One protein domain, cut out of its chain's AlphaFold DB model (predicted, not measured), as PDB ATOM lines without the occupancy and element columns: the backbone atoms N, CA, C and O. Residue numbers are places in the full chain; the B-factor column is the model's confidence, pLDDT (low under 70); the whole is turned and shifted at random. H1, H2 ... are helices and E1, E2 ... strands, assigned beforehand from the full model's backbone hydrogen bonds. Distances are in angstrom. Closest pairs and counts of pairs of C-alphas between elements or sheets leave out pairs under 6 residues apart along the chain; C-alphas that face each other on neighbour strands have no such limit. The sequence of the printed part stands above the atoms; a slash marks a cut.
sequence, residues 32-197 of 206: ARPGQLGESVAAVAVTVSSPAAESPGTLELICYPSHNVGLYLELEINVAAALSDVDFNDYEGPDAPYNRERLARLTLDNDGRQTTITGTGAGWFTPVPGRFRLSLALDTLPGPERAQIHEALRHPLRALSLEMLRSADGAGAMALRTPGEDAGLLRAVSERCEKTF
ATOM      1  N   ALA A  32     252.788 227.718 221.562       90.06
ATOM      2  CA  ALA A  32     253.943 228.026 222.392       90.06
ATOM      3  C   ALA A  32     253.515 228.712 223.684       90.06
ATOM      4  O   ALA A  32     252.863 229.756 223.672       90.06
ATOM      5  N   ARG A  33     253.955 228.159 224.813       91.94
ATOM      6  CA  ARG A  33     253.566 228.629 226.142       91.94
ATOM      7  C   ARG A  33     254.713 228.525 227.147       91.94
ATOM      8  O   ARG A  33     255.566 227.640 227.030       91.94
ATOM      9  N   PRO A  34     254.765 229.418 228.150       91.19
ATOM     10  CA  PRO A  34     255.628 229.208 229.303       91.19
ATOM     11  C   PRO A  34     255.122 228.014 230.125       91.19
ATOM     12  O   PRO A  34     253.916 227.845 230.315       91.19
ATOM     13  N   GLY A  35     256.048 227.193 230.619       89.06
ATOM     14  CA  GLY A  35     255.755 226.161 231.611       89.06
ATOM     15  C   GLY A  35     255.624 226.733 233.027       89.06
ATOM     16  O   GLY A  35     255.864 227.919 233.269       89.06
ATOM     17  N   GLN A  36     255.218 225.888 233.980       88.12
ATOM     18  CA  GLN A  36     254.951 226.314 235.361       88.12
ATOM     19  C   GLN A  36     256.221 226.684 236.139       88.12
ATOM     20  O   GLN A  36     256.153 227.481 237.072       88.12
ATOM     21  N   LEU A  37     257.373 226.135 235.755       87.62
ATOM     22  CA  LEU A  37     258.666 226.326 236.412       87.62
ATOM     23  C   LEU A  37     259.641 227.111 235.518       87.62
ATOM     24  O   LEU A  37     260.860 227.028 235.673       87.62
ATOM     25  N   GLY A  38     259.100 227.902 234.586       87.31
ATOM     26  CA  GLY A  38     259.872 228.743 233.671       87.31
ATOM     27  C   GLY A  38     260.327 228.038 232.394       87.31
ATOM     28  O   GLY A  38     261.099 228.633 231.629       87.31
ATOM     29  N   GLU A  39     259.844 226.818 232.139       92.38
ATOM     30  CA  GLU A  39     260.106 226.085 230.904       92.38
ATOM     31  C   GLU A  39     259.620 226.860 229.675       92.38
ATOM     32  O   GLU A  39     258.731 227.717 229.737       92.38
ATOM     33  N   SER A  40     260.205 226.535 228.529       92.56
ATOM     34  CA  SER A  40     259.634 226.878 227.229       92.56
ATOM     35  C   SER A  40     259.008 225.631 226.640       92.56
ATOM     36  O   SER A  40     259.711 224.639 226.472       92.56
ATOM     37  N   VAL A  41     257.721 225.696 226.315       94.50
ATOM     38  CA  VAL A  41     256.972 224.568 225.761       94.50
ATOM     39  C   VAL A  41     256.423 224.961 224.397       94.50
ATOM     40  O   VAL A  41     255.840 226.036 224.260       94.50
ATOM     41  N   ALA A  42     256.591 224.090 223.407       94.31
ATOM     42  CA  ALA A  42     255.788 224.075 222.189       94.31
ATOM     43  C   ALA A  42     254.985 222.775 222.183       94.31
ATOM     44  O   ALA A  42     255.579 221.708 222.303       94.31
ATOM     45  N   ALA A  43     253.663 222.851 222.068       94.25
ATOM     46  CA  ALA A  43     252.762 221.705 222.147       94.25
ATOM     47  C   ALA A  43     251.883 221.602 220.900       94.25
ATOM     48  O   ALA A  43     251.484 222.615 220.339       94.25
ATOM     49  N   VAL A  44     251.538 220.389 220.482       93.25
ATOM     50  CA  VAL A  44     250.605 220.152 219.376       93.25
ATOM     51  C   VAL A  44     249.721 218.948 219.685       93.25
ATOM     52  O   VAL A  44     250.175 217.949 220.247       93.25
ATOM     53  N   ALA A  45     248.441 219.044 219.331       93.12
ATOM     54  CA  ALA A  45     247.525 217.914 219.415       93.12
ATOM     55  C   ALA A  45     247.869 216.885 218.332       93.12
ATOM     56  O   ALA A  45     248.079 217.235 217.169       93.12
ATOM     57  N   VAL A  46     247.908 215.610 218.706       93.88
ATOM     58  CA  VAL A  46     248.281 214.512 217.807       93.88
ATOM     59  C   VAL A  46     247.298 213.357 217.917       93.88
ATOM     60  O   VAL A  46     246.590 213.205 218.912       93.88
ATOM     61  N   THR A  47     247.281 212.521 216.885       94.75
ATOM     62  CA  THR A  47     246.696 211.181 216.965       94.75
ATOM     63  C   THR A  47     247.839 210.186 217.065       94.75
ATOM     64  O   THR A  47     248.750 210.204 216.236       94.75
ATOM     65  N   VAL A  48     247.808 209.368 218.111       96.06
ATOM     66  CA  VAL A  48     248.743 208.266 218.331       96.06
ATOM     67  C   VAL A  48     248.065 207.005 217.832       96.06
ATOM     68  O   VAL A  48     246.965 206.688 218.282       96.06
ATOM     69  N   SER A  49     248.695 206.301 216.905       94.94
ATOM     70  CA  SER A  49     248.160 205.078 216.321       94.94
ATOM     71  C   SER A  49     248.998 203.865 216.702       94.94
ATOM     72  O   SER A  49     250.219 203.937 216.833       94.94
ATOM     73  N   SER A  50     248.316 202.739 216.859       94.19
ATOM     74  CA  SER A  50     248.870 201.390 216.860       94.19
ATOM     75  C   SER A  50     248.208 200.591 215.727       94.19
ATOM     76  O   SER A  50     247.239 201.060 215.121       94.19
ATOM     77  N   PRO A  51     248.686 199.378 215.400       91.00
ATOM     78  CA  PRO A  51     247.993 198.510 214.451       91.00
ATOM     79  C   PRO A  51     246.516 198.242 214.785       91.00
ATOM     80  O   PRO A  51     245.727 198.020 213.865       91.00
ATOM     81  N   ALA A  52     246.143 198.230 216.069       92.50
ATOM     82  CA  ALA A  52     244.779 197.916 216.491       92.50
ATOM     83  C   ALA A  52     243.865 199.141 216.646       92.50
ATOM     84  O   ALA A  52     242.648 198.992 216.509       92.50
ATOM     85  N   ALA A  53     244.404 200.319 216.977       95.25
ATOM     86  CA  ALA A  53     243.587 201.459 217.386       95.25
ATOM     87  C   ALA A  53     244.299 202.814 217.263       95.25
ATOM     88  O   ALA A  53     245.494 202.911 216.998       95.25
ATOM     89  N   GLU A  54     243.540 203.879 217.514       95.62
ATOM     90  CA  GLU A  54     244.040 205.245 217.632       95.62
ATOM     91  C   GLU A  54     243.615 205.850 218.975       95.62
ATOM     92  O   GLU A  54     242.542 205.552 219.502       95.62
ATOM     93  N   SER A  55     244.449 206.732 219.519       95.94
ATOM     94  CA  SER A  55     244.160 207.528 220.710       95.94
ATOM     95  C   SER A  55     244.565 208.983 220.475       95.94
ATOM     96  O   SER A  55     245.644 209.239 219.935       95.94
ATOM     97  N   PRO A  56     243.775 209.965 220.943       96.50
ATOM     98  CA  PRO A  56     244.241 211.342 220.989       96.50
ATOM     99  C   PRO A  56     245.438 211.468 221.940       96.50
ATOM    100  O   PRO A  56     245.536 210.752 222.944       96.50
ATOM    101  N   GLY A  57     246.318 212.418 221.650       96.69
ATOM    102  CA  GLY A  57     247.460 212.749 222.486       96.69
ATOM    103  C   GLY A  57     247.949 214.178 222.285       96.69
ATOM    104  O   GLY A  57     247.405 214.934 221.476       96.69
ATOM    105  N   THR A  58     248.998 214.526 223.016       96.38
ATOM    106  CA  THR A  58     249.694 215.811 222.916       96.38
ATOM    107  C   THR A  58     251.187 215.552 222.828       96.38
ATOM    108  O   THR A  58     251.737 214.863 223.686       96.38
ATOM    109  N   LEU A  59     251.834 216.108 221.808       96.25
ATOM    110  CA  LEU A  59     253.285 216.104 221.678       96.25
ATOM    111  C   LEU A  59     253.827 217.462 222.120       96.25
ATOM    112  O   LEU A  59     253.345 218.493 221.655       96.25
ATOM    113  N   GLU A  60     254.834 217.465 222.982       95.88
ATOM    114  CA  GLU A  60     255.452 218.668 223.525       95.88
ATOM    115  C   GLU A  60     256.965 218.643 223.298       95.88
ATOM    116  O   GLU A  60     257.640 217.677 223.638       95.88
ATOM    117  N   LEU A  61     257.511 219.724 222.741       95.38
ATOM    118  CA  LEU A  61     258.935 220.025 222.810       95.38
ATOM    119  C   LEU A  61     259.148 220.949 224.009       95.38
ATOM    120  O   LEU A  61     258.632 222.071 224.032       95.38
ATOM    121  N   ILE A  62     259.892 220.473 225.002       95.19
ATOM    122  CA  ILE A  62     260.068 221.155 226.282       95.19
ATOM    123  C   ILE A  62     261.539 221.471 226.495       95.19
ATOM    124  O   ILE A  62     262.410 220.612 226.375       95.19
ATOM    125  N   CYS A  63     261.802 222.721 226.851       93.38
ATOM    126  CA  CYS A  63     263.097 223.167 227.315       93.38
ATOM    127  C   CYS A  63     263.068 223.406 228.828       93.38
ATOM    128  O   CYS A  63     262.436 224.369 229.280       93.38
ATOM    129  N   TYR A  64     263.783 222.579 229.596       91.00
ATOM    130  CA  TYR A  64     263.917 222.737 231.047       91.00
ATOM    131  C   TYR A  64     265.157 223.576 231.400       91.00
ATOM    132  O   TYR A  64     266.276 223.162 231.096       91.00
ATOM    133  N   PRO A  65     265.007 224.739 232.066       82.50
ATOM    134  CA  PRO A  65     266.135 225.628 232.348       82.50
ATOM    135  C   PRO A  65     266.872 225.343 233.669       82.50
ATOM    136  O   PRO A  65     267.992 225.818 233.843       82.50
ATOM    137  N   SER A  66     266.263 224.623 234.618       77.00
ATOM    138  CA  SER A  66     266.748 224.542 236.011       77.00
ATOM    139  C   SER A  66     266.839 223.125 236.588       77.00
ATOM    140  O   SER A  66     267.755 222.850 237.360       77.00
ATOM    141  N   HIS A  67     265.948 222.210 236.197       69.62
ATOM    142  CA  HIS A  67     265.939 220.810 236.636       69.62
ATOM    143  C   HIS A  67     266.119 219.893 235.431       69.62
ATOM    144  O   HIS A  67     265.395 220.041 234.455       69.62
ATOM    145  N   ASN A  68     267.087 218.970 235.487       75.50
ATOM    146  CA  ASN A  68     267.434 218.093 234.359       75.50
ATOM    147  C   ASN A  68     267.634 218.870 233.047       75.50
ATOM    148  O   ASN A  68     267.080 218.500 232.015       75.50
ATOM    149  N   VAL A  69     268.409 219.960 233.131       83.19
ATOM    150  CA  VAL A  69     268.587 220.955 232.063       83.19
ATOM    151  C   VAL A  69     268.765 220.291 230.704       83.19
ATOM    152  O   VAL A  69     269.713 219.528 230.507       83.19
ATOM    153  N   GLY A  70     267.866 220.613 229.780       90.88
ATOM    154  CA  GLY A  70     267.940 220.127 228.415       90.88
ATOM    155  C   GLY A  70     266.622 220.204 227.658       90.88
ATOM    156  O   GLY A  70     265.600 220.677 228.167       90.88
ATOM    157  N   LEU A  71     266.691 219.724 226.426       93.62
ATOM    158  CA  LEU A  71     265.613 219.622 225.466       93.62
ATOM    159  C   LEU A  71     265.009 218.213 225.481       93.62
ATOM    160  O   LEU A  71     265.716 217.213 225.322       93.62
ATOM    161  N   TYR A  72     263.693 218.150 225.644       95.62
ATOM    162  CA  TYR A  72     262.921 216.915 225.747       95.62
ATOM    163  C   TYR A  72     261.776 216.941 224.752       95.62
ATOM    164  O   TYR A  72     261.178 217.988 224.502       95.62
ATOM    165  N   LEU A  73     261.472 215.774 224.201       96.69
ATOM    166  CA  LEU A  73     260.269 215.537 223.428       96.69
ATOM    167  C   LEU A  73     259.365 214.614 224.241       96.69
ATOM    168  O   LEU A  73     259.721 213.461 224.482       96.69
ATOM    169  N   GLU A  74     258.217 215.121 224.673       97.25
ATOM    170  CA  GLU A  74     257.274 214.379 225.503       97.25
ATOM    171  C   GLU A  74     255.974 214.112 224.754       97.25
ATOM    172  O   GLU A  74     255.432 214.993 224.095       97.25
ATOM    173  N   LEU A  75     255.455 212.893 224.866       97.94
ATOM    174  CA  LEU A  75     254.171 212.490 224.307       97.94
ATOM    175  C   LEU A  75     253.243 212.078 225.444       97.94
ATOM    176  O   LEU A  75     253.526 211.111 226.144       97.94
ATOM    177  N   GLU A  76     252.117 212.768 225.601       98.25
ATOM    178  CA  GLU A  76     251.012 212.313 226.447       98.25
ATOM    179  C   GLU A  76     249.947 211.627 225.587       98.25
ATOM    180  O   GLU A  76     249.386 212.231 224.675       98.25
ATOM    181  N   ILE A  77     249.651 210.366 225.891       97.94
ATOM    182  CA  ILE A  77     248.549 209.592 225.320       97.94
ATOM    183  C   ILE A  77     247.353 209.765 226.253       97.94
ATOM    184  O   ILE A  77     247.410 209.373 227.420       97.94
ATOM    185  N   ASN A  78     246.263 210.347 225.754       97.38
ATOM    186  CA  ASN A  78     245.132 210.735 226.601       97.38
ATOM    187  C   ASN A  78     244.245 209.554 227.020       97.38
ATOM    188  O   ASN A  78     243.540 209.661 228.024       97.38
ATOM    189  N   VAL A  79     244.245 208.460 226.250       97.12
ATOM    190  CA  VAL A  79     243.450 207.252 226.512       97.12
ATOM    191  C   VAL A  79     244.297 206.010 226.214       97.12
ATOM    192  O   VAL A  79     244.081 205.315 225.228       97.12
ATOM    193  N   ALA A  80     245.278 205.713 227.069       97.12
ATOM    194  CA  ALA A  80     246.225 204.609 226.864       97.12
ATOM    195  C   ALA A  80     245.531 203.250 226.652       97.12
ATOM    196  O   ALA A  80     245.920 202.479 225.782       97.12
ATOM    197  N   ALA A  81     244.429 203.000 227.369       96.69
ATOM    198  CA  ALA A  81     243.635 201.777 227.238       96.69
ATOM    199  C   ALA A  81     242.992 201.581 225.848       96.69
ATOM    200  O   ALA A  81     242.571 200.470 225.532       96.69
ATOM    201  N   ALA A  82     242.902 202.630 225.017       96.75
ATOM    202  CA  ALA A  82     242.451 202.496 223.633       96.75
ATOM    203  C   ALA A  82     243.478 201.741 222.773       96.75
ATOM    204  O   ALA A  82     243.090 201.038 221.845       96.75
ATOM    205  N   LEU A  83     244.769 201.821 223.109       95.75
ATOM    206  CA  LEU A  83     245.867 201.145 222.412       95.75
ATOM    207  C   LEU A  83     246.128 199.760 223.027       95.75
ATOM    208  O   LEU A  83     247.207 199.477 223.534       95.75
ATOM    209  N   SER A  84     245.103 198.904 223.031       94.25
ATOM    210  CA  SER A  84     245.115 197.613 223.750       94.25
ATOM    211  C   SER A  84     246.180 196.605 223.294       94.25
ATOM    212  O   SER A  84     246.433 195.625 223.989       94.25
ATOM    213  N   ASP A  85     246.781 196.819 222.124       92.88
ATOM    214  CA  ASP A  85     247.845 195.991 221.563       92.88
ATOM    215  C   ASP A  85     249.253 196.476 221.927       92.88
ATOM    216  O   ASP A  85     250.218 195.826 221.531       92.88
ATOM    217  N   VAL A  86     249.380 197.590 222.652       93.75
ATOM    218  CA  VAL A  86     250.645 198.134 223.154       93.75
ATOM    219  C   VAL A  86     250.885 197.628 224.571       93.75
ATOM    220  O   VAL A  86     250.052 197.831 225.456       93.75
ATOM    221  N   ASP A  87     252.044 197.012 224.809       94.50
ATOM    222  CA  ASP A  87     252.466 196.673 226.167       94.50
ATOM    223  C   ASP A  87     253.144 197.881 226.826       94.50
ATOM    224  O   ASP A  87     254.315 198.174 226.592       94.50
ATOM    225  N   PHE A  88     252.402 198.616 227.655       94.56
ATOM    226  CA  PHE A  88     252.949 199.786 228.344       94.56
ATOM    227  C   PHE A  88     254.058 199.440 229.349       94.56
ATOM    228  O   PHE A  88     254.850 200.324 229.676       94.56
ATOM    229  N   ASN A  89     254.198 198.175 229.768       94.00
ATOM    230  CA  ASN A  89     255.307 197.749 230.628       94.00
ATOM    231  C   ASN A  89     256.667 197.836 229.914       94.00
ATOM    232  O   ASN A  89     257.689 197.997 230.579       94.00
ATOM    233  N   ASP A  90     256.692 197.810 228.575       93.75
ATOM    234  CA  ASP A  90     257.924 198.021 227.801       93.75
ATOM    235  C   ASP A  90     258.479 199.446 227.963       93.75
ATOM    236  O   ASP A  90     259.662 199.703 227.708       93.75
ATOM    237  N   TYR A  91     257.630 200.373 228.415       94.94
ATOM    238  CA  TYR A  91     257.930 201.793 228.543       94.94
ATOM    239  C   TYR A  91     257.821 202.314 229.984       94.94
ATOM    240  O   TYR A  91     258.370 203.375 230.272       94.94
ATOM    241  N   GLU A  92     257.117 201.617 230.880       95.81
ATOM    242  CA  GLU A  92     256.828 202.078 232.239       95.81
ATOM    243  C   GLU A  92     257.880 201.663 233.276       95.81
ATOM    244  O   GLU A  92     258.138 200.483 233.512       95.81
ATOM    245  N   GLY A  93     258.401 202.653 234.002       93.00
ATOM    246  CA  GLY A  93     259.231 202.429 235.185       93.00
ATOM    247  C   GLY A  93     260.735 202.360 234.896       93.00
ATOM    248  O   GLY A  93     261.167 202.451 233.749       93.00
ATOM    249  N   PRO A  94     261.576 202.254 235.943       91.88
ATOM    250  CA  PRO A  94     263.031 202.408 235.829       91.88
ATOM    251  C   PRO A  94     263.730 201.245 235.110       91.88
ATOM    252  O   PRO A  94     264.791 201.449 234.517       91.88
ATOM    253  N   ASP A  95     263.133 200.055 235.116       93.88
ATOM    254  CA  ASP A  95     263.703 198.849 234.505       93.88
ATOM    255  C   ASP A  95     263.107 198.524 233.126       93.88
ATOM    256  O   ASP A  95     263.490 197.522 232.512       93.88
ATOM    257  N   ALA A  96     262.208 199.380 232.626       94.69
ATOM    258  CA  ALA A  96     261.567 199.222 231.329       94.69
ATOM    259  C   ALA A  96     262.607 199.067 230.201       94.69
ATOM    260  O   ALA A  96     263.620 199.787 230.196       94.69
ATOM    261  N   PRO A  97     262.375 198.175 229.222       94.56
ATOM    262  CA  PRO A  97     263.161 198.088 227.995       94.56
ATOM    263  C   PRO A  97     263.456 199.455 227.372       94.56
ATOM    264  O   PRO A  97     264.609 199.719 227.042       94.56
ATOM    265  N   TYR A  98     262.488 200.374 227.316       94.44
ATOM    266  CA  TYR A  98     262.661 201.713 226.735       94.44
ATOM    267  C   TYR A  98     263.819 202.539 227.328       94.44
ATOM    268  O   TYR A  98     264.410 203.379 226.641       94.44
ATOM    269  N   ASN A  99     264.199 202.276 228.578       91.75
ATOM    270  CA  ASN A  99     265.293 202.986 229.240       91.75
ATOM    271  C   ASN A  99     266.678 202.498 228.778       91.75
ATOM    272  O   ASN A  99     267.680 203.179 229.000       91.75
ATOM    273  N   ARG A 100     266.760 201.308 228.165       91.75
ATOM    274  CA  ARG A 100     268.019 200.615 227.821       91.75
ATOM    275  C   ARG A 100     268.128 200.261 226.341       91.75
ATOM    276  O   ARG A 100     269.220 200.263 225.779       91.75
ATOM    277  N   GLU A 101     266.999 199.982 225.712       90.25
ATOM    278  CA  GLU A 101     266.843 199.645 224.308       90.25
ATOM    279  C   GLU A 101     266.344 200.897 223.591       90.25
ATOM    280  O   GLU A 101     265.412 201.553 224.049       90.25
ATOM    281  N   ARG A 102     266.998 201.299 222.497       92.69
ATOM    282  CA  ARG A 102     266.719 202.558 221.782       92.69
ATOM    283  C   ARG A 102     265.385 202.482 221.023       92.69
ATOM    284  O   ARG A 102     265.372 202.460 219.793       92.69
ATOM    285  N   LEU A 103     264.276 202.392 221.758       94.38
ATOM    286  CA  LEU A 103     262.946 202.092 221.235       94.38
ATOM    287  C   LEU A 103     262.209 203.320 220.696       94.38
ATOM    288  O   LEU A 103     261.176 203.152 220.072       94.38
ATOM    289  N   ALA A 104     262.700 204.547 220.870       95.94
ATOM    290  CA  ALA A 104     262.107 205.708 220.205       95.94
ATOM    291  C   ALA A 104     262.856 206.011 218.911       95.94
ATOM    292  O   ALA A 104     264.047 206.303 218.955       95.94
ATOM    293  N   ARG A 105     262.174 206.006 217.768       96.31
ATOM    294  CA  ARG A 105     262.682 206.519 216.494       96.31
ATOM    295  C   ARG A 105     262.029 207.864 216.205       96.31
ATOM    296  O   ARG A 105     260.827 207.944 215.978       96.31
ATOM    297  N   LEU A 106     262.839 208.917 216.195       96.25
ATOM    298  CA  LEU A 106     262.409 210.262 215.830       96.25
ATOM    299  C   LEU A 106     262.914 210.577 214.425       96.25
ATOM    300  O   LEU A 106     264.118 210.492 214.172       96.25
ATOM    301  N   THR A 107     262.008 210.988 213.544       95.81
ATOM    302  CA  THR A 107     262.340 211.499 212.213       95.81
ATOM    303  C   THR A 107     261.839 212.931 212.068       95.81
ATOM    304  O   THR A 107     260.663 213.225 212.281       95.81
ATOM    305  N   LEU A 108     262.756 213.815 211.692       93.88
ATOM    306  CA  LEU A 108     262.519 215.219 211.384       93.88
ATOM    307  C   LEU A 108     262.675 215.418 209.875       93.88
ATOM    308  O   LEU A 108     263.700 215.032 209.311       93.88
ATOM    309  N   ASP A 109     261.671 215.998 209.224       93.44
ATOM    310  CA  ASP A 109     261.707 216.348 207.801       93.44
ATOM    311  C   ASP A 109     261.826 217.867 207.650       93.44
ATOM    312  O   ASP A 109     260.893 218.601 207.980       93.44
ATOM    313  N   ASN A 110     262.969 218.334 207.152       91.38
ATOM    314  CA  ASN A 110     263.239 219.731 206.831       91.38
ATOM    315  C   ASN A 110     263.320 219.891 205.309       91.38
ATOM    316  O   ASN A 110     264.368 219.646 204.711       91.38
ATOM    317  N   ASP A 111     262.216 220.280 204.671       86.81
ATOM    318  CA  ASP A 111     262.155 220.508 203.219       86.81
ATOM    319  C   ASP A 111     262.667 219.328 202.359       86.81
ATOM    320  O   ASP A 111     263.330 219.517 201.340       86.81
ATOM    321  N   GLY A 112     262.350 218.089 202.750       86.94
ATOM    322  CA  GLY A 112     262.760 216.872 202.044       86.94
ATOM    323  C   GLY A 112     264.100 216.300 202.512       86.94
ATOM    324  O   GLY A 112     264.464 215.191 202.114       86.94
ATOM    325  N   ARG A 113     264.828 217.004 203.388       93.81
ATOM    326  CA  ARG A 113     265.970 216.443 204.115       93.81
ATOM    327  C   ARG A 113     265.474 215.778 205.393       93.81
ATOM    328  O   ARG A 113     265.000 216.450 206.302       93.81
ATOM    329  N   GLN A 114     265.649 214.463 205.482       95.44
ATOM    330  CA  GLN A 114     265.269 213.696 206.665       95.44
ATOM    331  C   GLN A 114     266.452 213.492 207.612       95.44
ATOM    332  O   GLN A 114     267.524 213.044 207.202       95.44
ATOM    333  N   THR A 115     266.231 213.773 208.893       95.44
ATOM    334  CA  THR A 115     267.130 213.428 209.998       95.44
ATOM    335  C   THR A 115     266.427 212.391 210.858       95.44
ATOM    336  O   THR A 115     265.347 212.667 211.372       95.44
ATOM    337  N   THR A 116     267.010 211.201 210.998       96.00
ATOM    338  CA  THR A 116     266.445 210.127 211.826       96.00
ATOM    339  C   THR A 116     267.423 209.748 212.920       96.00
ATOM    340  O   THR A 116     268.589 209.476 212.641       96.00
ATOM    341  N   ILE A 117     266.926 209.683 214.148       95.38
ATOM    342  CA  ILE A 117     267.661 209.179 215.303       95.38
ATOM    343  C   ILE A 117     266.882 208.045 215.957       95.38
ATOM    344  O   ILE A 117     265.672 207.903 215.766       95.38
ATOM    345  N   THR A 118     267.577 207.272 216.783       95.12
ATOM    346  CA  THR A 118     266.927 206.393 217.756       95.12
ATOM    347  C   THR A 118     267.364 206.781 219.161       95.12
ATOM    348  O   THR A 118     268.492 207.228 219.342       95.12
ATOM    349  N   GLY A 119     266.520 206.619 220.165       93.69
ATOM    350  CA  GLY A 119     266.828 207.028 221.529       93.69
ATOM    351  C   GLY A 119     266.174 206.128 222.559       93.69
ATOM    352  O   GLY A 119     265.206 205.424 222.270       93.69
ATOM    353  N   THR A 120     266.742 206.147 223.756       94.75
ATOM    354  CA  THR A 120     266.094 205.657 224.971       94.75
ATOM    355  C   THR A 120     265.305 206.800 225.600       94.75
ATOM    356  O   THR A 120     265.566 207.972 225.322       94.75
ATOM    357  N   GLY A 121     264.343 206.477 226.448       94.81
ATOM    358  CA  GLY A 121     263.569 207.484 227.160       94.81
ATOM    359  C   GLY A 121     263.060 206.953 228.481       94.81
ATOM    360  O   GLY A 121     263.701 206.092 229.068       94.81
ATOM    361  N   ALA A 122     261.942 207.496 228.943       95.81
ATOM    362  CA  ALA A 122     261.209 207.008 230.102       95.81
ATOM    363  C   ALA A 122     259.705 207.133 229.854       95.81
ATOM    364  O   ALA A 122     259.267 208.041 229.143       95.81
ATOM    365  N   GLY A 123     258.915 206.247 230.454       96.88
ATOM    366  CA  GLY A 123     257.459 206.312 230.425       96.88
ATOM    367  C   GLY A 123     256.834 206.105 231.802       96.88
ATOM    368  O   GLY A 123     257.425 205.472 232.682       96.88
ATOM    369  N   TRP A 124     255.654 206.690 232.011       97.62
ATOM    370  CA  TRP A 124     254.885 206.571 233.252       97.62
ATOM    371  C   TRP A 124     253.405 206.910 233.045       97.62
ATOM    372  O   TRP A 124     253.054 207.765 232.226       97.62
ATOM    373  N   PHE A 125     252.520 206.304 233.840       97.50
ATOM    374  CA  PHE A 125     251.151 206.803 233.971       97.50
ATOM    375  C   PHE A 125     251.138 208.124 234.743       97.50
ATOM    376  O   PHE A 125     251.776 208.269 235.789       97.50
ATOM    377  N   THR A 126     250.417 209.115 234.224       97.00
ATOM    378  CA  THR A 126     250.300 210.413 234.897       97.00
ATOM    379  C   THR A 126     249.287 210.328 236.049       97.00
ATOM    380  O   THR A 126     248.514 209.372 236.133       97.00
ATOM    381  N   PRO A 127     249.218 211.335 236.940       96.88
ATOM    382  CA  PRO A 127     248.175 211.387 237.965       96.88
ATOM    383  C   PRO A 127     246.745 211.449 237.404       96.88
ATOM    384  O   PRO A 127     245.791 211.218 238.145       96.88
ATOM    385  N   VAL A 128     246.576 211.789 236.118       97.06
ATOM    386  CA  VAL A 128     245.272 211.767 235.451       97.06
ATOM    387  C   VAL A 128     244.984 210.335 234.983       97.06
ATOM    388  O   VAL A 128     245.729 209.813 234.150       97.06
ATOM    389  N   PRO A 129     243.899 209.694 235.460       97.06
ATOM    390  CA  PRO A 129     243.606 208.305 235.123       97.06
ATOM    391  C   PRO A 129     243.532 208.052 233.615       97.06
ATOM    392  O   PRO A 129     242.911 208.815 232.876       97.06
ATOM    393  N   GLY A 130     244.140 206.949 233.174       95.94
ATOM    394  CA  GLY A 130     244.124 206.514 231.777       95.94
ATOM    395  C   GLY A 130     245.096 207.255 230.856       95.94
ATOM    396  O   GLY A 130     245.119 206.947 229.663       95.94
ATOM    397  N   ARG A 131     245.906 208.187 231.380       98.25
ATOM    398  CA  ARG A 131     246.928 208.890 230.600       98.25
ATOM    399  C   ARG A 131     248.312 208.312 230.823       98.25
ATOM    400  O   ARG A 131     248.739 208.139 231.962       98.25
ATOM    401  N   PHE A 132     249.023 208.098 229.727       98.12
ATOM    402  CA  PHE A 132     250.404 207.635 229.740       98.12
ATOM    403  C   PHE A 132     251.304 208.702 229.128       98.12
ATOM    404  O   PHE A 132     250.950 209.275 228.099       98.12
ATOM    405  N   ARG A 133     252.451 208.982 229.745       98.12
ATOM    406  CA  ARG A 133     253.445 209.913 229.214       98.12
ATOM    407  C   ARG A 133     254.725 209.172 228.865       98.12
ATOM    408  O   ARG A 133     255.198 208.359 229.646       98.12
ATOM    409  N   LEU A 134     255.271 209.491 227.699       97.56
ATOM    410  CA  LEU A 134     256.600 209.116 227.228       97.56
ATOM    411  C   LEU A 134     257.469 210.372 227.170       97.56
ATOM    412  O   LEU A 134     256.981 211.431 226.782       97.56
ATOM    413  N   SER A 135     258.748 210.251 227.504       96.94
ATOM    414  CA  SER A 135     259.724 211.338 227.432       96.94
ATOM    415  C   SER A 135     261.004 210.850 226.763       96.94
ATOM    416  O   SER A 135     261.602 209.861 227.189       96.94
ATOM    417  N   LEU A 136     261.425 211.552 225.710       96.19
ATOM    418  CA  LEU A 136     262.676 211.346 224.991       96.19
ATOM    419  C   LEU A 136     263.599 212.546 225.239       96.19
ATOM    420  O   LEU A 136     263.338 213.657 224.776       96.19
ATOM    421  N   ALA A 137     264.711 212.313 225.932       94.38
ATOM    422  CA  ALA A 137     265.672 213.356 226.273       94.38
ATOM    423  C   ALA A 137     266.674 213.590 225.125       94.38
ATOM    424  O   ALA A 137     267.703 212.914 225.029       94.38
ATOM    425  N   LEU A 138     266.395 214.572 224.262       94.19
ATOM    426  CA  LEU A 138     267.185 214.866 223.057       94.19
ATOM    427  C   LEU A 138     268.618 215.318 223.385       94.19
ATOM    428  O   LEU A 138     269.554 215.021 222.644       94.19
ATOM    429  N   ASP A 139     268.819 215.965 224.534       89.31
ATOM    430  CA  ASP A 139     270.144 216.425 224.967       89.31
ATOM    431  C   ASP A 139     271.051 215.329 225.552       89.31
ATOM    432  O   ASP A 139     272.264 215.531 225.703       89.31
ATOM    433  N   THR A 140     270.483 214.158 225.856       88.12
ATOM    434  CA  THR A 140     271.224 212.991 226.369       88.12
ATOM    435  C   THR A 140     271.735 212.068 225.264       88.12
ATOM    436  O   THR A 140     272.507 211.148 225.535       88.12
ATOM    437  N   LEU A 141     271.345 212.333 224.012       89.44
ATOM    438  CA  LEU A 141     271.799 211.590 222.843       89.44
ATOM    439  C   LEU A 141     273.327 211.670 222.669       89.44
ATOM    440  O   LEU A 141     273.963 212.644 223.099       89.44
ATOM    441  N   PRO A 142     273.941 210.692 221.973       90.31
ATOM    442  CA  PRO A 142     275.342 210.772 221.579       90.31
ATOM    443  C   PRO A 142     275.656 212.089 220.855       90.31
ATOM    444  O   PRO A 142     274.858 212.572 220.054       90.31
ATOM    445  N   GLY A 143     276.849 212.648 221.091       90.25
ATOM    446  CA  GLY A 143     277.238 213.978 220.599       90.25
ATOM    447  C   GLY A 143     276.907 214.270 219.122       90.25
ATOM    448  O   GLY A 143     276.332 215.326 218.856       90.25
ATOM    449  N   PRO A 144     277.210 213.364 218.167       92.38
ATOM    450  CA  PRO A 144     276.851 213.551 216.761       92.38
ATOM    451  C   PRO A 144     275.339 213.602 216.498       92.38
ATOM    452  O   PRO A 144     274.889 214.434 215.718       92.38
ATOM    453  N   GLU A 145     274.552 212.746 217.152       93.00
ATOM    454  CA  GLU A 145     273.094 212.687 216.975       93.00
ATOM    455  C   GLU A 145     272.413 213.905 217.594       93.00
ATOM    456  O   GLU A 145     271.561 214.530 216.965       93.00
ATOM    457  N   ARG A 146     272.860 214.308 218.789       92.56
ATOM    458  CA  ARG A 146     272.419 215.553 219.416       92.56
ATOM    459  C   ARG A 146     272.665 216.741 218.488       92.56
ATOM    460  O   ARG A 146     271.749 217.512 218.223       92.56
ATOM    461  N   ALA A 147     273.873 216.868 217.934       90.94
ATOM    462  CA  ALA A 147     274.190 217.952 217.003       90.94
ATOM    463  C   ALA A 147     273.287 217.941 215.756       90.94
ATOM    464  O   ALA A 147     272.857 219.004 215.311       90.94
ATOM    465  N   GLN A 148     272.962 216.760 215.217       93.12
ATOM    466  CA  GLN A 148     272.043 216.626 214.082       93.12
ATOM    467  C   GLN A 148     270.622 217.083 214.421       93.12
ATOM    468  O   GLN A 148     270.012 217.777 213.613       93.12
ATOM    469  N   ILE A 149     270.105 216.741 215.605       92.75
ATOM    470  CA  ILE A 149     268.773 217.175 216.049       92.75
ATOM    471  C   ILE A 149     268.711 218.684 216.243       92.75
ATOM    472  O   ILE A 149     267.799 219.322 215.722       92.75
ATOM    473  N   HIS A 150     269.686 219.267 216.941       90.94
ATOM    474  CA  HIS A 150     269.738 220.717 217.124       90.94
ATOM    475  C   HIS A 150     269.793 221.447 215.786       90.94
ATOM    476  O   HIS A 150     269.062 222.412 215.579       90.94
ATOM    477  N   GLU A 151     270.608 220.953 214.852       91.19
ATOM    478  CA  GLU A 151     270.673 221.525 213.514       91.19
ATOM    479  C   GLU A 151     269.339 221.391 212.771       91.19
ATOM    480  O   GLU A 151     268.854 222.376 212.225       91.19
ATOM    481  N   ALA A 152     268.697 220.221 212.799       92.25
ATOM    482  CA  ALA A 152     267.390 220.009 212.176       92.25
ATOM    483  C   ALA A 152     266.303 220.945 212.743       92.25
ATOM    484  O   ALA A 152     265.499 221.491 211.989       92.25
ATOM    485  N   LEU A 153     266.307 221.197 214.056       90.44
ATOM    486  CA  LEU A 153     265.350 222.088 214.728       90.44
ATOM    487  C   LEU A 153     265.572 223.582 214.435       90.44
ATOM    488  O   LEU A 153     264.696 224.396 214.729       90.44
ATOM    489  N   ARG A 154     266.720 223.969 213.865       89.00
ATOM    490  CA  ARG A 154     266.976 225.354 213.424       89.00
ATOM    491  C   ARG A 154     266.347 225.672 212.073       89.00
ATOM    492  O   ARG A 154     266.161 226.849 211.754       89.00
ATOM    493  N   HIS A 155     266.029 224.648 211.288       88.44
ATOM    494  CA  HIS A 155     265.406 224.790 209.976       88.44
ATOM    495  C   HIS A 155     263.888 224.639 210.070       88.44
ATOM    496  O   HIS A 155     263.384 224.003 210.998       88.44
ATOM    497  N   PRO A 156     263.138 225.176 209.094       85.31
ATOM    498  CA  PRO A 156     261.725 224.881 208.974       85.31
ATOM    499  C   PRO A 156     261.467 223.365 208.934       85.31
ATOM    500  O   PRO A 156     262.030 222.654 208.102       85.31
ATOM    501  N   LEU A 157     260.656 222.852 209.855       87.31
ATOM    502  CA  LEU A 157     260.172 221.476 209.851       87.31
ATOM    503  C   LEU A 157     258.908 221.394 209.004       87.31
ATOM    504  O   LEU A 157     258.015 222.214 209.138       87.31
ATOM    505  N   ARG A 158     258.809 220.385 208.144       86.94
ATOM    506  CA  ARG A 158     257.584 220.035 207.412       86.94
ATOM    507  C   ARG A 158     256.802 218.931 208.085       86.94
ATOM    508  O   ARG A 158     255.582 218.875 207.955       86.94
ATOM    509  N   ALA A 159     257.506 218.036 208.759       89.38
ATOM    510  CA  ALA A 159     256.907 216.967 209.523       89.38
ATOM    511  C   ALA A 159     257.848 216.526 210.640       89.38
ATOM    512  O   ALA A 159     259.073 216.554 210.503       89.38
ATOM    513  N   LEU A 160     257.233 216.061 211.717       92.94
ATOM    514  CA  LEU A 160     257.878 215.292 212.764       92.94
ATOM    515  C   LEU A 160     257.109 213.980 212.887       92.94
ATOM    516  O   LEU A 160     255.876 213.983 212.947       92.94
ATOM    517  N   SER A 161     257.824 212.863 212.906       93.50
ATOM    518  CA  SER A 161     257.251 211.569 213.268       93.50
ATOM    519  C   SER A 161     258.023 210.949 214.416       93.50
ATOM    520  O   SER A 161     259.254 210.909 214.395       93.50
ATOM    521  N   LEU A 162     257.281 210.447 215.395       95.12
ATOM    522  CA  LEU A 162     257.811 209.666 216.499       95.12
ATOM    523  C   LEU A 162     257.201 208.271 216.402       95.12
ATOM    524  O   LEU A 162     255.980 208.124 216.371       95.12
ATOM    525  N   GLU A 163     258.063 207.271 216.327       94.94
ATOM    526  CA  GLU A 163     257.700 205.861 216.323       94.94
ATOM    527  C   GLU A 163     258.298 205.203 217.567       94.94
ATOM    528  O   GLU A 163     259.502 205.279 217.811       94.94
ATOM    529  N   MET A 164     257.451 204.551 218.350       94.25
ATOM    530  CA  MET A 164     257.840 203.696 219.457       94.25
ATOM    531  C   MET A 164     257.940 202.274 218.922       94.25
ATOM    532  O   MET A 164     256.939 201.638 218.584       94.25
ATOM    533  N   LEU A 165     259.175 201.812 218.796       91.38
ATOM    534  CA  LEU A 165     259.539 200.470 218.387       91.38
ATOM    535  C   LEU A 165     259.200 199.475 219.499       91.38
ATOM    536  O   LEU A 165     259.108 199.826 220.678       91.38
ATOM    537  N   ARG A 166     259.058 198.217 219.093       84.12
ATOM    538  CA  ARG A 166     258.875 197.084 219.997       84.12
ATOM    539  C   ARG A 166     260.215 196.611 220.545       84.12
ATOM    540  O   ARG A 166     261.203 196.592 219.803       84.12
ATOM    541  N   SER A 167     260.213 196.164 221.795       81.62
ATOM    542  CA  SER A 167     261.249 195.255 222.284       81.62
ATOM    543  C   SER A 167     261.180 193.930 221.504       81.62
ATOM    544  O   SER A 167     260.179 193.633 220.842       81.62
ATOM    545  N   ALA A 168     262.242 193.122 221.547       76.56
ATOM    546  CA  ALA A 168     262.270 191.837 220.837       76.56
ATOM    547  C   ALA A 168     261.113 190.893 221.238       76.56
ATOM    548  O   ALA A 168     260.689 190.075 220.421       76.56
ATOM    549  N   ASP A 169     260.581 191.064 222.451       68.44
ATOM    550  CA  ASP A 169     259.538 190.229 223.048       68.44
ATOM    551  C   ASP A 169     258.164 190.940 223.143       68.44
ATOM    552  O   ASP A 169     257.192 190.346 223.612       68.44
ATOM    553  N   GLY A 170     258.064 192.197 222.688       61.78
ATOM    554  CA  GLY A 170     256.939 193.097 222.965       61.78
ATOM    555  C   GLY A 170     255.829 193.174 221.906       61.78
ATOM    556  O   GLY A 170     256.003 192.862 220.720       61.78
ATOM    557  N   ALA A 171     254.658 193.656 222.340       57.28
ATOM    558  CA  ALA A 171     253.479 193.927 221.512       57.28
ATOM    559  C   ALA A 171     253.302 195.435 221.216       57.28
ATOM    560  O   ALA A 171     253.744 196.284 221.975       57.28
ATOM    561  N   GLY A 172     252.630 195.747 220.101       62.41
ATOM    562  CA  GLY A 172     252.323 197.089 219.557       62.41
ATOM    563  C   GLY A 172     253.531 197.960 219.178       62.41
ATOM    564  O   GLY A 172     254.446 198.103 219.961       62.41
ATOM    565  N   ALA A 173     253.577 198.535 217.974       82.50
ATOM    566  CA  ALA A 173     254.397 199.735 217.755       82.50
ATOM    567  C   ALA A 173     253.443 200.928 217.807       82.50
ATOM    568  O   ALA A 173     252.326 200.815 217.296       82.50
ATOM    569  N   MET A 174     253.851 202.038 218.420       89.94
ATOM    570  CA  MET A 174     253.068 203.277 218.375       89.94
ATOM    571  C   MET A 174     253.695 204.237 217.384       89.94
ATOM    572  O   MET A 174     254.914 204.361 217.333       89.94
ATOM    573  N   ALA A 175     252.884 204.958 216.628       89.38
ATOM    574  CA  ALA A 175     253.366 206.003 215.749       89.38
ATOM    575  C   ALA A 175     252.502 207.252 215.876       89.38
ATOM    576  O   ALA A 175     251.301 207.198 216.130       89.38
ATOM    577  N   LEU A 176     253.129 208.398 215.663       91.94
ATOM    578  CA  LEU A 176     252.438 209.648 215.408       91.94
ATOM    579  C   LEU A 176     253.161 210.408 214.313       91.94
ATOM    580  O   LEU A 176     254.367 210.252 214.095       91.94
ATOM    581  N   ARG A 177     252.414 211.286 213.658       86.81
ATOM    582  CA  ARG A 177     252.961 212.255 212.722       86.81
ATOM    583  C   ARG A 177     252.258 213.582 212.916       86.81
ATOM    584  O   ARG A 177     251.033 213.626 212.976       86.81
ATOM    585  N   THR A 178     253.032 214.654 212.966       79.38
ATOM    586  CA  THR A 178     252.497 216.014 213.001       79.38
ATOM    587  C   THR A 178     252.803 216.708 211.675       79.38
ATOM    588  O   THR A 178     253.889 216.499 211.114       79.38
ATOM    589  N   PRO A 179     251.887 217.537 211.146       67.44
ATOM    590  CA  PRO A 179     252.281 218.544 210.174       67.44
ATOM    591  C   PRO A 179     253.279 219.512 210.835       67.44
ATOM    592  O   PRO A 179     253.269 219.721 212.049       67.44
ATOM    593  N   GLY A 180     254.202 220.048 210.044       60.53
ATOM    594  CA  GLY A 180     255.262 220.948 210.505       60.53
ATOM    595  C   GLY A 180     254.954 222.432 210.319       60.53
ATOM    596  O   GLY A 180     255.859 223.244 210.451       60.53
ATOM    597  N   GLU A 181     253.710 222.810 210.010       57.38
ATOM    598  CA  GLU A 181     253.383 224.155 209.497       57.38
ATOM    599  C   GLU A 181     253.734 225.343 210.428       57.38
ATOM    600  O   GLU A 181     253.730 226.473 209.957       57.38
ATOM    601  N   ASP A 182     254.197 225.117 211.667       65.81
ATOM    602  CA  ASP A 182     254.669 226.160 212.596       65.81
ATOM    603  C   ASP A 182     256.127 225.985 213.058       65.81
ATOM    604  O   ASP A 182     256.473 226.111 214.239       65.81
ATOM    605  N   ALA A 183     257.038 225.723 212.123       63.75
ATOM    606  CA  ALA A 183     258.447 225.508 212.443       63.75
ATOM    607  C   ALA A 183     259.150 226.653 213.207       63.75
ATOM    608  O   ALA A 183     260.168 226.430 213.865       63.75
ATOM    609  N   GLY A 184     258.606 227.876 213.159       74.12
ATOM    610  CA  GLY A 184     259.116 229.006 213.937       74.12
ATOM    611  C   GLY A 184     259.051 228.782 215.454       74.12
ATOM    612  O   GLY A 184     259.950 229.223 216.171       74.12
ATOM    613  N   LEU A 185     258.038 228.060 215.949       80.62
ATOM    614  CA  LEU A 185     257.847 227.829 217.385       80.62
ATOM    615  C   LEU A 185     258.812 226.777 217.933       80.62
ATOM    616  O   LEU A 185     259.436 226.996 218.973       80.62
ATOM    617  N   LEU A 186     259.003 225.675 217.205       80.44
ATOM    618  CA  LEU A 186     259.959 224.631 217.586       80.44
ATOM    619  C   LEU A 186     261.386 225.177 217.623       80.44
ATOM    620  O   LEU A 186     262.127 224.939 218.582       80.44
ATOM    621  N   ARG A 187     261.737 225.995 216.626       82.81
ATOM    622  CA  ARG A 187     263.005 226.720 216.595       82.81
ATOM    623  C   ARG A 187     263.171 227.624 217.816       82.81
ATOM    624  O   ARG A 187     264.222 227.587 218.450       82.81
ATOM    625  N   ALA A 188     262.154 228.411 218.173       82.31
ATOM    626  CA  ALA A 188     262.227 229.324 219.315       82.31
ATOM    627  C   ALA A 188     262.460 228.589 220.649       82.31
ATOM    628  O   ALA A 188     263.260 229.043 221.470       82.31
ATOM    629  N   VAL A 189     261.805 227.439 220.857       82.88
ATOM    630  CA  VAL A 189     262.030 226.588 222.038       82.88
ATOM    631  C   VAL A 189     263.453 226.023 222.048       82.88
ATOM    632  O   VAL A 189     264.143 226.141 223.064       82.88
ATOM    633  N   SER A 190     263.924 225.485 220.918       82.31
ATOM    634  CA  SER A 190     265.286 224.947 220.778       82.31
ATOM    635  C   SER A 190     266.361 226.010 221.050       82.31
ATOM    636  O   SER A 190     267.246 225.814 221.884       82.31
ATOM    637  N   GLU A 191     266.245 227.191 220.433       85.62
ATOM    638  CA  GLU A 191     267.194 228.297 220.620       85.62
ATOM    639  C   GLU A 191     267.242 228.793 222.071       85.62
ATOM    640  O   GLU A 191     268.301 229.198 222.561       85.62
ATOM    641  N   ARG A 192     266.107 228.778 222.785       82.75
ATOM    642  CA  ARG A 192     266.091 229.126 224.211       82.75
ATOM    643  C   ARG A 192     266.872 228.101 225.033       82.75
ATOM    644  O   ARG A 192     267.580 228.496 225.962       82.75
ATOM    645  N   CYS A 193     266.799 226.826 224.666       82.69
ATOM    646  CA  CYS A 193     267.576 225.769 225.301       82.69
ATOM    647  C   CYS A 193     269.075 225.927 225.065       82.69
ATOM    648  O   CYS A 193     269.837 225.926 226.027       82.69
ATOM    649  N   GLU A 194     269.493 226.212 223.832       82.94
ATOM    650  CA  GLU A 194     270.903 226.478 223.514       82.94
ATOM    651  C   GLU A 194     271.471 227.682 224.281       82.94
ATOM    652  O   GLU A 194     272.610 227.648 224.735       82.94
ATOM    653  N   LYS A 195     270.678 228.745 224.472       82.12
ATOM    654  CA  LYS A 195     271.098 229.929 225.247       82.12
ATOM    655  C   LYS A 195     271.195 229.659 226.747       82.12
ATOM    656  O   LYS A 195     271.984 230.306 227.432       82.12
ATOM    657  N   THR A 196     270.367 228.752 227.257       74.31
ATOM    658  CA  THR A 196     270.344 228.388 228.680       74.31
ATOM    659  C   THR A 196     271.441 227.372 228.999       74.31
ATOM    660  O   THR A 196     272.031 227.399 230.080       74.31
ATOM    661  N   PHE A 197     271.771 226.514 228.034       66.19
ATOM    662  CA  PHE A 197     272.839 225.537 228.137       66.19
ATOM    663  C   PHE A 197     274.197 226.205 227.894       66.19
ATOM    664  O   PHE A 197     274.641 226.357 226.762       66.19
TER     665      PHE A 197
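Overview. This is residues 32 to 197 of the 206 residues of an uncharacterized protein of Desulfobulbaceae bacterium A2 (UniProt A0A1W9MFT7). What does the model look like? Two sheets stand partly face to face as a sandwich with crossed strands, one a strongly twisted sheet of six and the other a sheet of four, and the helices H1 and H2 pack on each other at one end of it. Residues 78 to 103, with no named element, lie toward the other end. What is it built of? The 166 printed residues hold ten named strands and two named helices, in the order E1 E2 E3 E4 E5 E6 E7 E8 H1 E9 E10 H2, mixed in class. The sheets run E1 E2 E3 E4 E8 E7 and E6 E5 E9 E10, both antiparallel. How large is it? It is compact, with a radius of gyration of the C-alphas of 15.0 A and spans of 40 by 36 by 28 A.

Arrangement. How is the larger sheet made? E1, residues 32 to 34, E2, 40 to 49, E3, 54 to 64, and E4, 70 to 77, form a meander, each strand the antiparallel neighbour of the one before; E8, 132 to 137, is the next neighbour, then E7, 122 to 125. Within hydrogen-bond range are N 33 and O 41 at 2.9 A, N 44 and O 59 at 2.9 A, N 60 and O 74 at 2.8 A, N 75 and O 134 at 2.9 A, and N 124 and O 133 at 2.9 A. How does the other sheet stand to it? E6, residues 113 to 119, E5, 104 to 110, E9, 159 to 164, and E10, 174 to 179, are neighbours in that order, with N 108 and O 115 at 2.9 A, N 107 and O 161 at 2.9 A, and N 162 and O 176 at 3.2 A. The sheets make a sandwich, two sheets face to face, 9.5 A centre to centre in the facing parts, with strands at 74 degrees. The closest C-alphas of E2 and E10 are those of Val 48 and Leu 176, 4.9 A apart. Where are the helices? H2, residues 183 to 196, is on the larger sheet over E2 and E3, at a height of 8.1 A, and H1, residues 143 to 154, is on the other over E6 and E5, at 9.3 A; each makes two layers with its sheet, a helix on one face. Residues 150 to 154 of H1 touch residues 186 to 191 of H2, opposite ways at a steep tilt of 49 degrees, the closest C-alphas being those of Arg 154 and Arg 187, 5.3 A apart. In H1 and H2 every O i to N i+4 pair is within hydrogen-bond range.

Along the chain. Where do the first and last elements lie? E1 begins at C-alpha 32 (253.943, 228.026, 222.392), and H2 ends at C-alpha 196 (270.344, 228.388, 228.680). Which elements are long? E3 measures 29.7 A from first to last C-alpha, E2 26.9 A, E4 22.3 A and H2 20.3 A. E2 bends by 56 degrees at residue 45.

Size, cuts and confidence. Which links are long? The link E4 to E5 is long, with 26 residues, and the printed part has no cut. Where is confidence low? The pLDDT is under 70 at residue 67, residues 169 to 172, residues 179 to 183 and residue 197.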